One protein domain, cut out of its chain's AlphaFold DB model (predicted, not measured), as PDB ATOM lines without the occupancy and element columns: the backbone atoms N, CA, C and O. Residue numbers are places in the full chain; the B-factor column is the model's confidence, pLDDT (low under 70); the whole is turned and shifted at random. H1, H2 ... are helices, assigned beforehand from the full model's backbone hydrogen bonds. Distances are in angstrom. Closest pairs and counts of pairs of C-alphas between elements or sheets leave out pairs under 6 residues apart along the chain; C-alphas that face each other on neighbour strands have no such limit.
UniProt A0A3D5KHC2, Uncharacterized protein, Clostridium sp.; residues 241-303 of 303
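What this domain is: This is residues 241 to 303 of the 303 residues of an uncharacterized protein of Clostridium sp. (UniProt A0A3D5KHC2). Four helices form an open arch: H2 is one leg with H1 turned at its foot, short H3 spans the top, and H4 is the other leg, standing free. The 63 printed residues, with helices H1 to H4 and no named strand, are all helix in class. The whole is flat, 38 by 34 by 15 A, and only just extended, close to loose, with a radius of gyration of the C-alphas of 16.3 A.

Where its parts are: Find C-alpha 241 at (-485.399, 312.509, -50.396), where H1, residues 241 to 249, begins. H2, residues 253 to 268, runs 22.5 A; H3, residues 275 to 281, runs 9.8 A. H4, residues 284 to 301, runs 26.0 A to C-alpha 301 at (-464.123, 301.692, -29.449).

How they stand to each other: H1 and H2 only just touch, only at the corner, with 3 pairs of C-alphas within 8 A; look at Tyr 247 and Ala 256, their closest C-alphas, 6.3 A. H3 is close but not clearly touching H2, at a steep tilt of 52 degrees, and H4, about perpendicular at 80 degrees. In these four helices every O i to N i+4 pair is within hydrogen-bond range.

The domain as a whole: The printed part has no cut and no long link. Residues 283 to 303 have pLDDT under 70.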
ATOM      1  N   TYR A 241    -486.488 312.987 -49.541       81.69
ATOM      2  CA  TYR A 241    -485.399 312.509 -50.396       81.69
ATOM      3  C   TYR A 241    -485.408 313.177 -51.775       81.69
ATOM      4  O   TYR A 241    -484.348 313.563 -52.270       81.69
ATOM      5  N   SER A 242    -486.587 313.376 -52.365       83.25
ATOM      6  CA  SER A 242    -486.735 314.043 -53.663       83.25
ATOM      7  C   SER A 242    -486.318 315.513 -53.598       83.25
ATOM      8  O   SER A 242    -485.560 315.983 -54.448       83.25
ATOM      9  N   ALA A 243    -486.744 316.235 -52.558       82.44
ATOM     10  CA  ALA A 243    -486.348 317.621 -52.334       82.44
ATOM     11  C   ALA A 243    -484.836 317.743 -52.073       82.44
ATOM     12  O   ALA A 243    -484.172 318.590 -52.669       82.44
ATOM     13  N   ALA A 244    -484.265 316.864 -51.242       81.94
ATOM     14  CA  ALA A 244    -482.831 316.846 -50.962       81.94
ATOM     15  C   ALA A 244    -481.993 316.552 -52.218       81.94
ATOM     16  O   ALA A 244    -480.965 317.196 -52.440       81.94
ATOM     17  N   ALA A 245    -482.441 315.620 -53.066       85.44
ATOM     18  CA  ALA A 245    -481.801 315.338 -54.347       85.44
ATOM     19  C   ALA A 245    -481.827 316.566 -55.269       85.44
ATOM     20  O   ALA A 245    -480.803 316.891 -55.872       85.44
ATOM     21  N   LEU A 246    -482.952 317.286 -55.331       87.19
ATOM     22  CA  LEU A 246    -483.083 318.500 -56.137       87.19
ATOM     23  C   LEU A 246    -482.092 319.587 -55.699       87.19
ATOM     24  O   LEU A 246    -481.347 320.100 -56.534       87.19
ATOM     25  N   TYR A 247    -482.019 319.888 -54.397       89.00
ATOM     26  CA  TYR A 247    -481.064 320.871 -53.868       89.00
ATOM     27  C   TYR A 247    -479.611 320.473 -54.147       89.00
ATOM     28  O   TYR A 247    -478.809 321.312 -54.563       89.00
ATOM     29  N   LYS A 248    -479.281 319.185 -53.974       86.50
ATOM     30  CA  LYS A 248    -477.940 318.654 -54.243       86.50
ATOM     31  C   LYS A 248    -477.554 318.796 -55.715       86.50
ATOM     32  O   LYS A 248    -476.439 319.218 -56.008       86.50
ATOM     33  N   HIS A 249    -478.449 318.439 -56.637       88.56
ATOM     34  CA  HIS A 249    -478.173 318.500 -58.075       88.56
ATOM     35  C   HIS A 249    -478.128 319.931 -58.616       88.56
ATOM     36  O   HIS A 249    -477.339 320.205 -59.515       88.56
ATOM     37  N   ALA A 250    -478.921 320.841 -58.051       89.44
ATOM     38  CA  ALA A 250    -478.904 322.255 -58.417       89.44
ATOM     39  C   ALA A 250    -477.730 323.039 -57.791       89.44
ATOM     40  O   ALA A 250    -477.546 324.206 -58.113       89.44
ATOM     41  N   ALA A 251    -476.938 322.412 -56.908       87.44
ATOM     42  CA  ALA A 251    -475.869 323.049 -56.128       87.44
ATOM     43  C   ALA A 251    -476.334 324.250 -55.270       87.44
ATOM     44  O   ALA A 251    -475.529 325.101 -54.895       87.44
ATOM     45  N   CYS A 252    -477.621 324.291 -54.910       89.44
ATOM     46  CA  CYS A 252    -478.269 325.379 -54.168       89.44
ATOM     47  C   CYS A 252    -478.302 325.100 -52.655       89.44
ATOM     48  O   CYS A 252    -479.365 324.941 -52.046       89.44
ATOM     49  N   TRP A 253    -477.121 324.957 -52.053       83.25
ATOM     50  CA  TRP A 253    -476.963 324.628 -50.630       83.25
ATOM     51  C   TRP A 253    -477.396 325.757 -49.691       83.25
ATOM     52  O   TRP A 253    -477.873 325.496 -48.590       83.25
ATOM     53  N   ASP A 254    -477.252 326.996 -50.146       89.06
ATOM     54  CA  ASP A 254    -477.708 328.217 -49.488       89.06
ATOM     55  C   ASP A 254    -479.230 328.216 -49.285       89.06
ATOM     56  O   ASP A 254    -479.704 328.346 -48.157       89.06
ATOM     57  N   LEU A 255    -479.989 327.952 -50.350       88.88
ATOM     58  CA  LEU A 255    -481.451 327.863 -50.312       88.88
ATOM     59  C   LEU A 255    -481.935 326.691 -49.454       88.88
ATOM     60  O   LEU A 255    -482.925 326.808 -48.730       88.88
ATOM     61  N   ALA A 256    -481.234 325.555 -49.516       87.94
ATOM     62  CA  ALA A 256    -481.535 324.415 -48.660       87.94
ATOM     63  C   ALA A 256    -481.362 324.786 -47.178       87.94
ATOM     64  O   ALA A 256    -482.280 324.577 -46.382       87.94
ATOM     65  N   ALA A 257    -480.220 325.378 -46.815       87.38
ATOM     66  CA  ALA A 257    -479.925 325.792 -45.447       87.38
ATOM     67  C   ALA A 257    -480.917 326.845 -44.935       87.38
ATOM     68  O   ALA A 257    -481.412 326.719 -43.817       87.38
ATOM     69  N   GLU A 258    -481.268 327.835 -45.760       90.62
ATOM     70  CA  GLU A 258    -482.243 328.867 -45.404       90.62
ATOM     71  C   GLU A 258    -483.632 328.270 -45.135       90.62
ATOM     72  O   GLU A 258    -484.275 328.609 -44.140       90.62
ATOM     73  N   ASN A 259    -484.092 327.339 -45.978       87.94
ATOM     74  CA  ASN A 259    -485.379 326.670 -45.784       87.94
ATOM     75  C   ASN A 259    -485.394 325.800 -44.523       87.94
ATOM     76  O   ASN A 259    -486.365 325.846 -43.762       87.94
ATOM     77  N   TYR A 260    -484.318 325.051 -44.262       86.31
ATOM     78  CA  TYR A 260    -484.174 324.303 -43.012       86.31
ATOM     79  C   TYR A 260    -484.181 325.232 -41.800       86.31
ATOM     80  O   TYR A 260    -484.880 324.957 -40.827       86.31
ATOM     81  N   TYR A 261    -483.464 326.352 -41.874       87.75
ATOM     82  CA  TYR A 261    -483.384 327.326 -40.795       87.75
ATOM     83  C   TYR A 261    -484.739 327.990 -40.507       87.75
ATOM     84  O   TYR A 261    -485.178 328.028 -39.359       87.75
ATOM     85  N   LYS A 262    -485.468 328.430 -41.539       88.56
ATOM     86  CA  LYS A 262    -486.827 328.980 -41.389       88.56
ATOM     87  C   LYS A 262    -487.808 327.951 -40.831       88.56
ATOM     88  O   LYS A 262    -488.632 328.284 -39.982       88.56
ATOM     89  N   SER A 263    -487.718 326.703 -41.293       84.56
ATOM     90  CA  SER A 263    -488.539 325.602 -40.779       84.56
ATOM     91  C   SER A 263    -488.247 325.331 -39.302       84.56
ATOM     92  O   SER A 263    -489.174 325.203 -38.505       84.56
ATOM     93  N   PHE A 264    -486.968 325.335 -38.917       84.19
ATOM     94  CA  PHE A 264    -486.536 325.217 -37.529       84.19
ATOM     95  C   PHE A 264    -487.102 326.344 -36.661       84.19
ATOM     96  O   PHE A 264    -487.759 326.050 -35.666       84.19
ATOM     97  N   LEU A 265    -486.941 327.610 -37.069       87.31
ATOM     98  CA  LEU A 265    -487.490 328.768 -36.350       87.31
ATOM     99  C   LEU A 265    -489.007 328.665 -36.156       87.31
ATOM    100  O   LEU A 265    -489.524 328.929 -35.069       87.31
ATOM    101  N   ARG A 266    -489.726 328.215 -37.191       85.44
ATOM    102  CA  ARG A 266    -491.168 327.969 -37.118       85.44
ATOM    103  C   ARG A 266    -491.514 326.833 -36.153       85.44
ATOM    104  O   ARG A 266    -492.505 326.950 -35.440       85.44
ATOM    105  N   LEU A 267    -490.731 325.756 -36.128       81.69
ATOM    106  CA  LEU A 267    -490.957 324.612 -35.241       81.69
ATOM    107  C   LEU A 267    -490.831 325.010 -33.766       81.69
ATOM    108  O   LEU A 267    -491.674 324.630 -32.961       81.69
ATOM    109  N   ILE A 268    -489.809 325.796 -33.426       83.19
ATOM    110  CA  ILE A 268    -489.613 326.306 -32.059       83.19
ATOM    111  C   ILE A 268    -490.483 327.536 -31.751       83.19
ATOM    112  O   ILE A 268    -490.515 327.999 -30.616       83.19
ATOM    113  N   ASN A 269    -491.195 328.060 -32.756       83.56
ATOM    114  CA  ASN A 269    -492.007 329.272 -32.682       83.56
ATOM    115  C   ASN A 269    -491.219 330.491 -32.153       83.56
ATOM    116  O   ASN A 269    -491.678 331.219 -31.269       83.56
ATOM    117  N   LYS A 270    -490.006 330.691 -32.682       84.88
ATOM    118  CA  LYS A 270    -489.090 331.793 -32.333       84.88
ATOM    119  C   LYS A 270    -488.643 332.547 -33.586       84.88
ATOM    120  O   LYS A 270    -488.759 332.046 -34.702       84.88
ATOM    121  N   SER A 271    -488.146 333.766 -33.402       87.31
ATOM    122  CA  SER A 271    -487.561 334.583 -34.465       87.31
ATOM    123  C   SER A 271    -486.044 334.396 -34.538       87.31
ATOM    124  O   SER A 271    -485.419 333.810 -33.654       87.31
ATOM    125  N   HIS A 272    -485.439 334.922 -35.607       84.88
ATOM    126  CA  HIS A 272    -483.985 334.941 -35.781       84.88
ATOM    127  C   HIS A 272    -483.249 335.628 -34.616       84.88
ATOM    128  O   HIS A 272    -482.138 335.228 -34.279       84.88
ATOM    129  N   ASP A 273    -483.887 336.605 -33.973       86.56
ATOM    130  CA  ASP A 273    -483.237 337.430 -32.955       86.56
ATOM    131  C   ASP A 273    -483.255 336.790 -31.559       86.56
ATOM    132  O   ASP A 273    -482.397 337.096 -30.744       86.56
ATOM    133  N   ASN A 274    -484.208 335.891 -31.275       83.75
ATOM    134  CA  ASN A 274    -484.435 335.364 -29.920       83.75
ATOM    135  C   ASN A 274    -484.299 333.839 -29.789       83.75
ATOM    136  O   ASN A 274    -484.413 333.300 -28.688       83.75
ATOM    137  N   TRP A 275    -484.051 333.111 -30.884       83.81
ATOM    138  CA  TRP A 275    -483.885 331.656 -30.802       83.81
ATOM    139  C   TRP A 275    -482.607 331.244 -30.059       83.81
ATOM    140  O   TRP A 275    -482.591 330.162 -29.480       83.81
ATOM    141  N   LEU A 276    -481.559 332.079 -30.066       80.62
ATOM    142  CA  LEU A 276    -480.308 331.812 -29.345       80.62
ATOM    143  C   LEU A 276    -480.500 331.891 -27.829       80.62
ATOM    144  O   LEU A 276    -480.041 331.005 -27.120       80.62
ATOM    145  N   GLU A 277    -481.242 332.886 -27.344       81.00
ATOM    146  CA  GLU A 277    -481.580 332.997 -25.919       81.00
ATOM    147  C   GLU A 277    -482.398 331.781 -25.467       81.00
ATOM    148  O   GLU A 277    -482.063 331.140 -24.477       81.00
ATOM    149  N   TYR A 278    -483.399 331.381 -26.263       78.38
ATOM    150  CA  TYR A 278    -484.160 330.150 -26.021       78.38
ATOM    151  C   TYR A 278    -483.267 328.897 -26.012       78.38
ATOM    152  O   TYR A 278    -483.452 327.993 -25.200       78.38
ATOM    153  N   TRP A 279    -482.279 328.838 -26.908       77.12
ATOM    154  CA  TRP A 279    -481.330 327.730 -26.983       77.12
ATOM    155  C   TRP A 279    -480.439 327.632 -25.738       77.12
ATOM    156  O   TRP A 279    -480.137 326.526 -25.279       77.12
ATOM    157  N   GLU A 280    -480.019 328.776 -25.197       77.19
ATOM    158  CA  GLU A 280    -479.221 328.869 -23.973       77.19
ATOM    159  C   GLU A 280    -480.051 328.556 -22.718       77.19
ATOM    160  O   GLU A 280    -479.577 327.815 -21.853       77.19
ATOM    161  N   GLU A 281    -481.300 329.032 -22.644       76.31
ATOM    162  CA  GLU A 281    -482.234 328.760 -21.539       76.31
ATOM    163  C   GLU A 281    -482.578 327.268 -21.406       76.31
ATOM    164  O   GLU A 281    -482.591 326.729 -20.299       76.31
ATOM    165  N   GLU A 282    -482.796 326.571 -22.523       72.19
ATOM    166  CA  GLU A 282    -483.128 325.136 -22.550       72.19
ATOM    167  C   GLU A 282    -481.911 324.211 -22.326       72.19
ATOM    168  O   GLU A 282    -482.033 322.986 -22.398       72.19
ATOM    169  N   GLN A 283    -480.712 324.761 -22.077       63.16
ATOM    170  CA  GLN A 283    -479.457 324.011 -21.877       63.16
ATOM    171  C   GLN A 283    -479.161 322.962 -22.972       63.16
ATOM    172  O   GLN A 283    -478.489 321.949 -22.742       63.16
ATOM    173  N   LEU A 284    -479.620 323.193 -24.205       62.34
ATOM    174  CA  LEU A 284    -479.450 322.243 -25.314       62.34
ATOM    175  C   LEU A 284    -477.974 322.039 -25.683       62.34
ATOM    176  O   LEU A 284    -477.588 320.976 -26.181       62.34
ATOM    177  N   THR A 285    -477.123 323.015 -25.372       59.06
ATOM    178  CA  THR A 285    -475.665 322.947 -25.513       59.06
ATOM    179  C   THR A 285    -475.066 321.761 -24.747       59.06
ATOM    180  O   THR A 285    -474.195 321.071 -25.280       59.06
ATOM    181  N   ASP A 286    -475.576 321.439 -23.554       60.25
ATOM    182  CA  ASP A 286    -475.100 320.300 -22.757       60.25
ATOM    183  C   ASP A 286    -475.558 318.950 -23.317       60.25
ATOM    184  O   ASP A 286    -474.828 317.957 -23.236       60.25
ATOM    185  N   ILE A 287    -476.729 318.902 -23.958       59.28
ATOM    186  CA  ILE A 287    -477.239 317.696 -24.623       59.28
ATOM    187  C   ILE A 287    -476.399 317.373 -25.864       59.28
ATOM    188  O   ILE A 287    -476.025 316.213 -26.076       59.28
ATOM    189  N   PHE A 288    -476.048 318.384 -26.661       58.06
ATOM    190  CA  PHE A 288    -475.174 318.199 -27.819       58.06
ATOM    191  C   PHE A 288    -473.729 317.902 -27.417       58.06
ATOM    192  O   PHE A 288    -473.126 317.008 -28.012       58.06
ATOM    193  N   ASN A 289    -473.188 318.546 -26.378       60.06
ATOM    194  CA  ASN A 289    -471.851 318.232 -25.868       60.06
ATOM    195  C   ASN A 289    -471.776 316.802 -25.298       60.06
ATOM    196  O   ASN A 289    -470.869 316.055 -25.668       60.06
ATOM    197  N   LYS A 290    -472.777 316.349 -24.522       57.94
ATOM    198  CA  LYS A 290    -472.867 314.948 -24.055       57.94
ATOM    199  C   LYS A 290    -472.987 313.945 -25.199       57.94
ATOM    200  O   LYS A 290    -472.344 312.895 -25.161       57.94
ATOM    201  N   ARG A 291    -473.807 314.228 -26.220       55.44
ATOM    202  CA  ARG A 291    -473.947 313.335 -27.383       55.44
ATOM    203  C   ARG A 291    -472.684 313.302 -28.233       55.44
ATOM    204  O   ARG A 291    -472.288 312.218 -28.650       55.44
ATOM    205  N   ARG A 292    -472.026 314.443 -28.446       54.59
ATOM    206  CA  ARG A 292    -470.739 314.522 -29.146       54.59
ATOM    207  C   ARG A 292    -469.698 313.651 -28.442       54.59
ATOM    208  O   ARG A 292    -469.096 312.802 -29.093       54.59
ATOM    209  N   ASP A 293    -469.559 313.765 -27.124       56.41
ATOM    210  CA  ASP A 293    -468.605 312.954 -26.354       56.41
ATOM    211  C   ASP A 293    -468.959 311.455 -26.358       56.41
ATOM    212  O   ASP A 293    -468.067 310.604 -26.389       56.41
ATOM    213  N   SER A 294    -470.251 311.108 -26.391       53.62
ATOM    214  CA  SER A 294    -470.723 309.725 -26.555       53.62
ATOM    215  C   SER A 294    -470.382 309.145 -27.934       53.62
ATOM    216  O   SER A 294    -469.930 308.003 -28.023       53.62
ATOM    217  N   TYR A 295    -470.556 309.922 -29.006       52.09
ATOM    218  CA  TYR A 295    -470.216 309.504 -30.370       52.09
ATOM    219  C   TYR A 295    -468.699 309.373 -30.571       52.09
ATOM    220  O   TYR A 295    -468.244 308.389 -31.152       52.09
ATOM    221  N   TRP A 296    -467.896 310.294 -30.025       50.81
ATOM    222  CA  TRP A 296    -466.430 310.187 -30.064       50.81
ATOM    223  C   TRP A 296    -465.897 309.003 -29.247       50.81
ATOM    224  O   TRP A 296    -464.921 308.370 -29.655       50.81
ATOM    225  N   LYS A 297    -466.550 308.648 -28.130       53.22
ATOM    226  CA  LYS A 297    -466.240 307.419 -27.380       53.22
ATOM    227  C   LYS A 297    -466.577 306.156 -28.171       53.22
ATOM    228  O   LYS A 297    -465.757 305.247 -28.197       53.22
ATOM    229  N   GLN A 298    -467.725 306.100 -28.848       51.88
ATOM    230  CA  GLN A 298    -468.075 304.960 -29.708       51.88
ATOM    231  C   GLN A 298    -467.148 304.824 -30.923       51.88
ATOM    232  O   GLN A 298    -466.824 303.706 -31.314       51.88
ATOM    233  N   TRP A 299    -466.666 305.933 -31.490       44.59
ATOM    234  CA  TRP A 299    -465.730 305.900 -32.617       44.59
ATOM    235  C   TRP A 299    -464.349 305.348 -32.230       44.59
ATOM    236  O   TRP A 299    -463.784 304.559 -32.977       44.59
ATOM    237  N   LYS A 300    -463.840 305.671 -31.029       48.59
ATOM    238  CA  LYS A 300    -462.588 305.092 -30.494       48.59
ATOM    239  C   LYS A 300    -462.690 303.622 -30.066       48.59
ATOM    240  O   LYS A 300    -461.657 302.988 -29.912       48.59
ATOM    241  N   ILE A 301    -463.894 303.102 -29.824       52.41
ATOM    242  CA  ILE A 301    -464.123 301.692 -29.449       52.41
ATOM    243  C   ILE A 301    -464.230 300.790 -30.695       52.41
ATOM    244  O   ILE A 301    -464.025 299.587 -30.595       52.41
ATOM    245  N   ASN A 302    -464.519 301.369 -31.864       48.16
ATOM    246  CA  ASN A 302    -464.668 300.660 -33.138       48.16
ATOM    247  C   ASN A 302    -463.477 300.875 -34.106       48.16
ATOM    248  O   ASN A 302    -463.636 300.687 -35.313       48.16
ATOM    249  N   GLN A 303    -462.308 301.269 -33.583       42.28
ATOM    250  CA  GLN A 303    -460.993 301.162 -34.238       42.28
ATOM    251  C   GLN A 303    -460.155 300.113 -33.513       42.28
ATOM    252  O   GLN A 303    -459.403 299.401 -34.212       42.28
TER     253      GLN A 303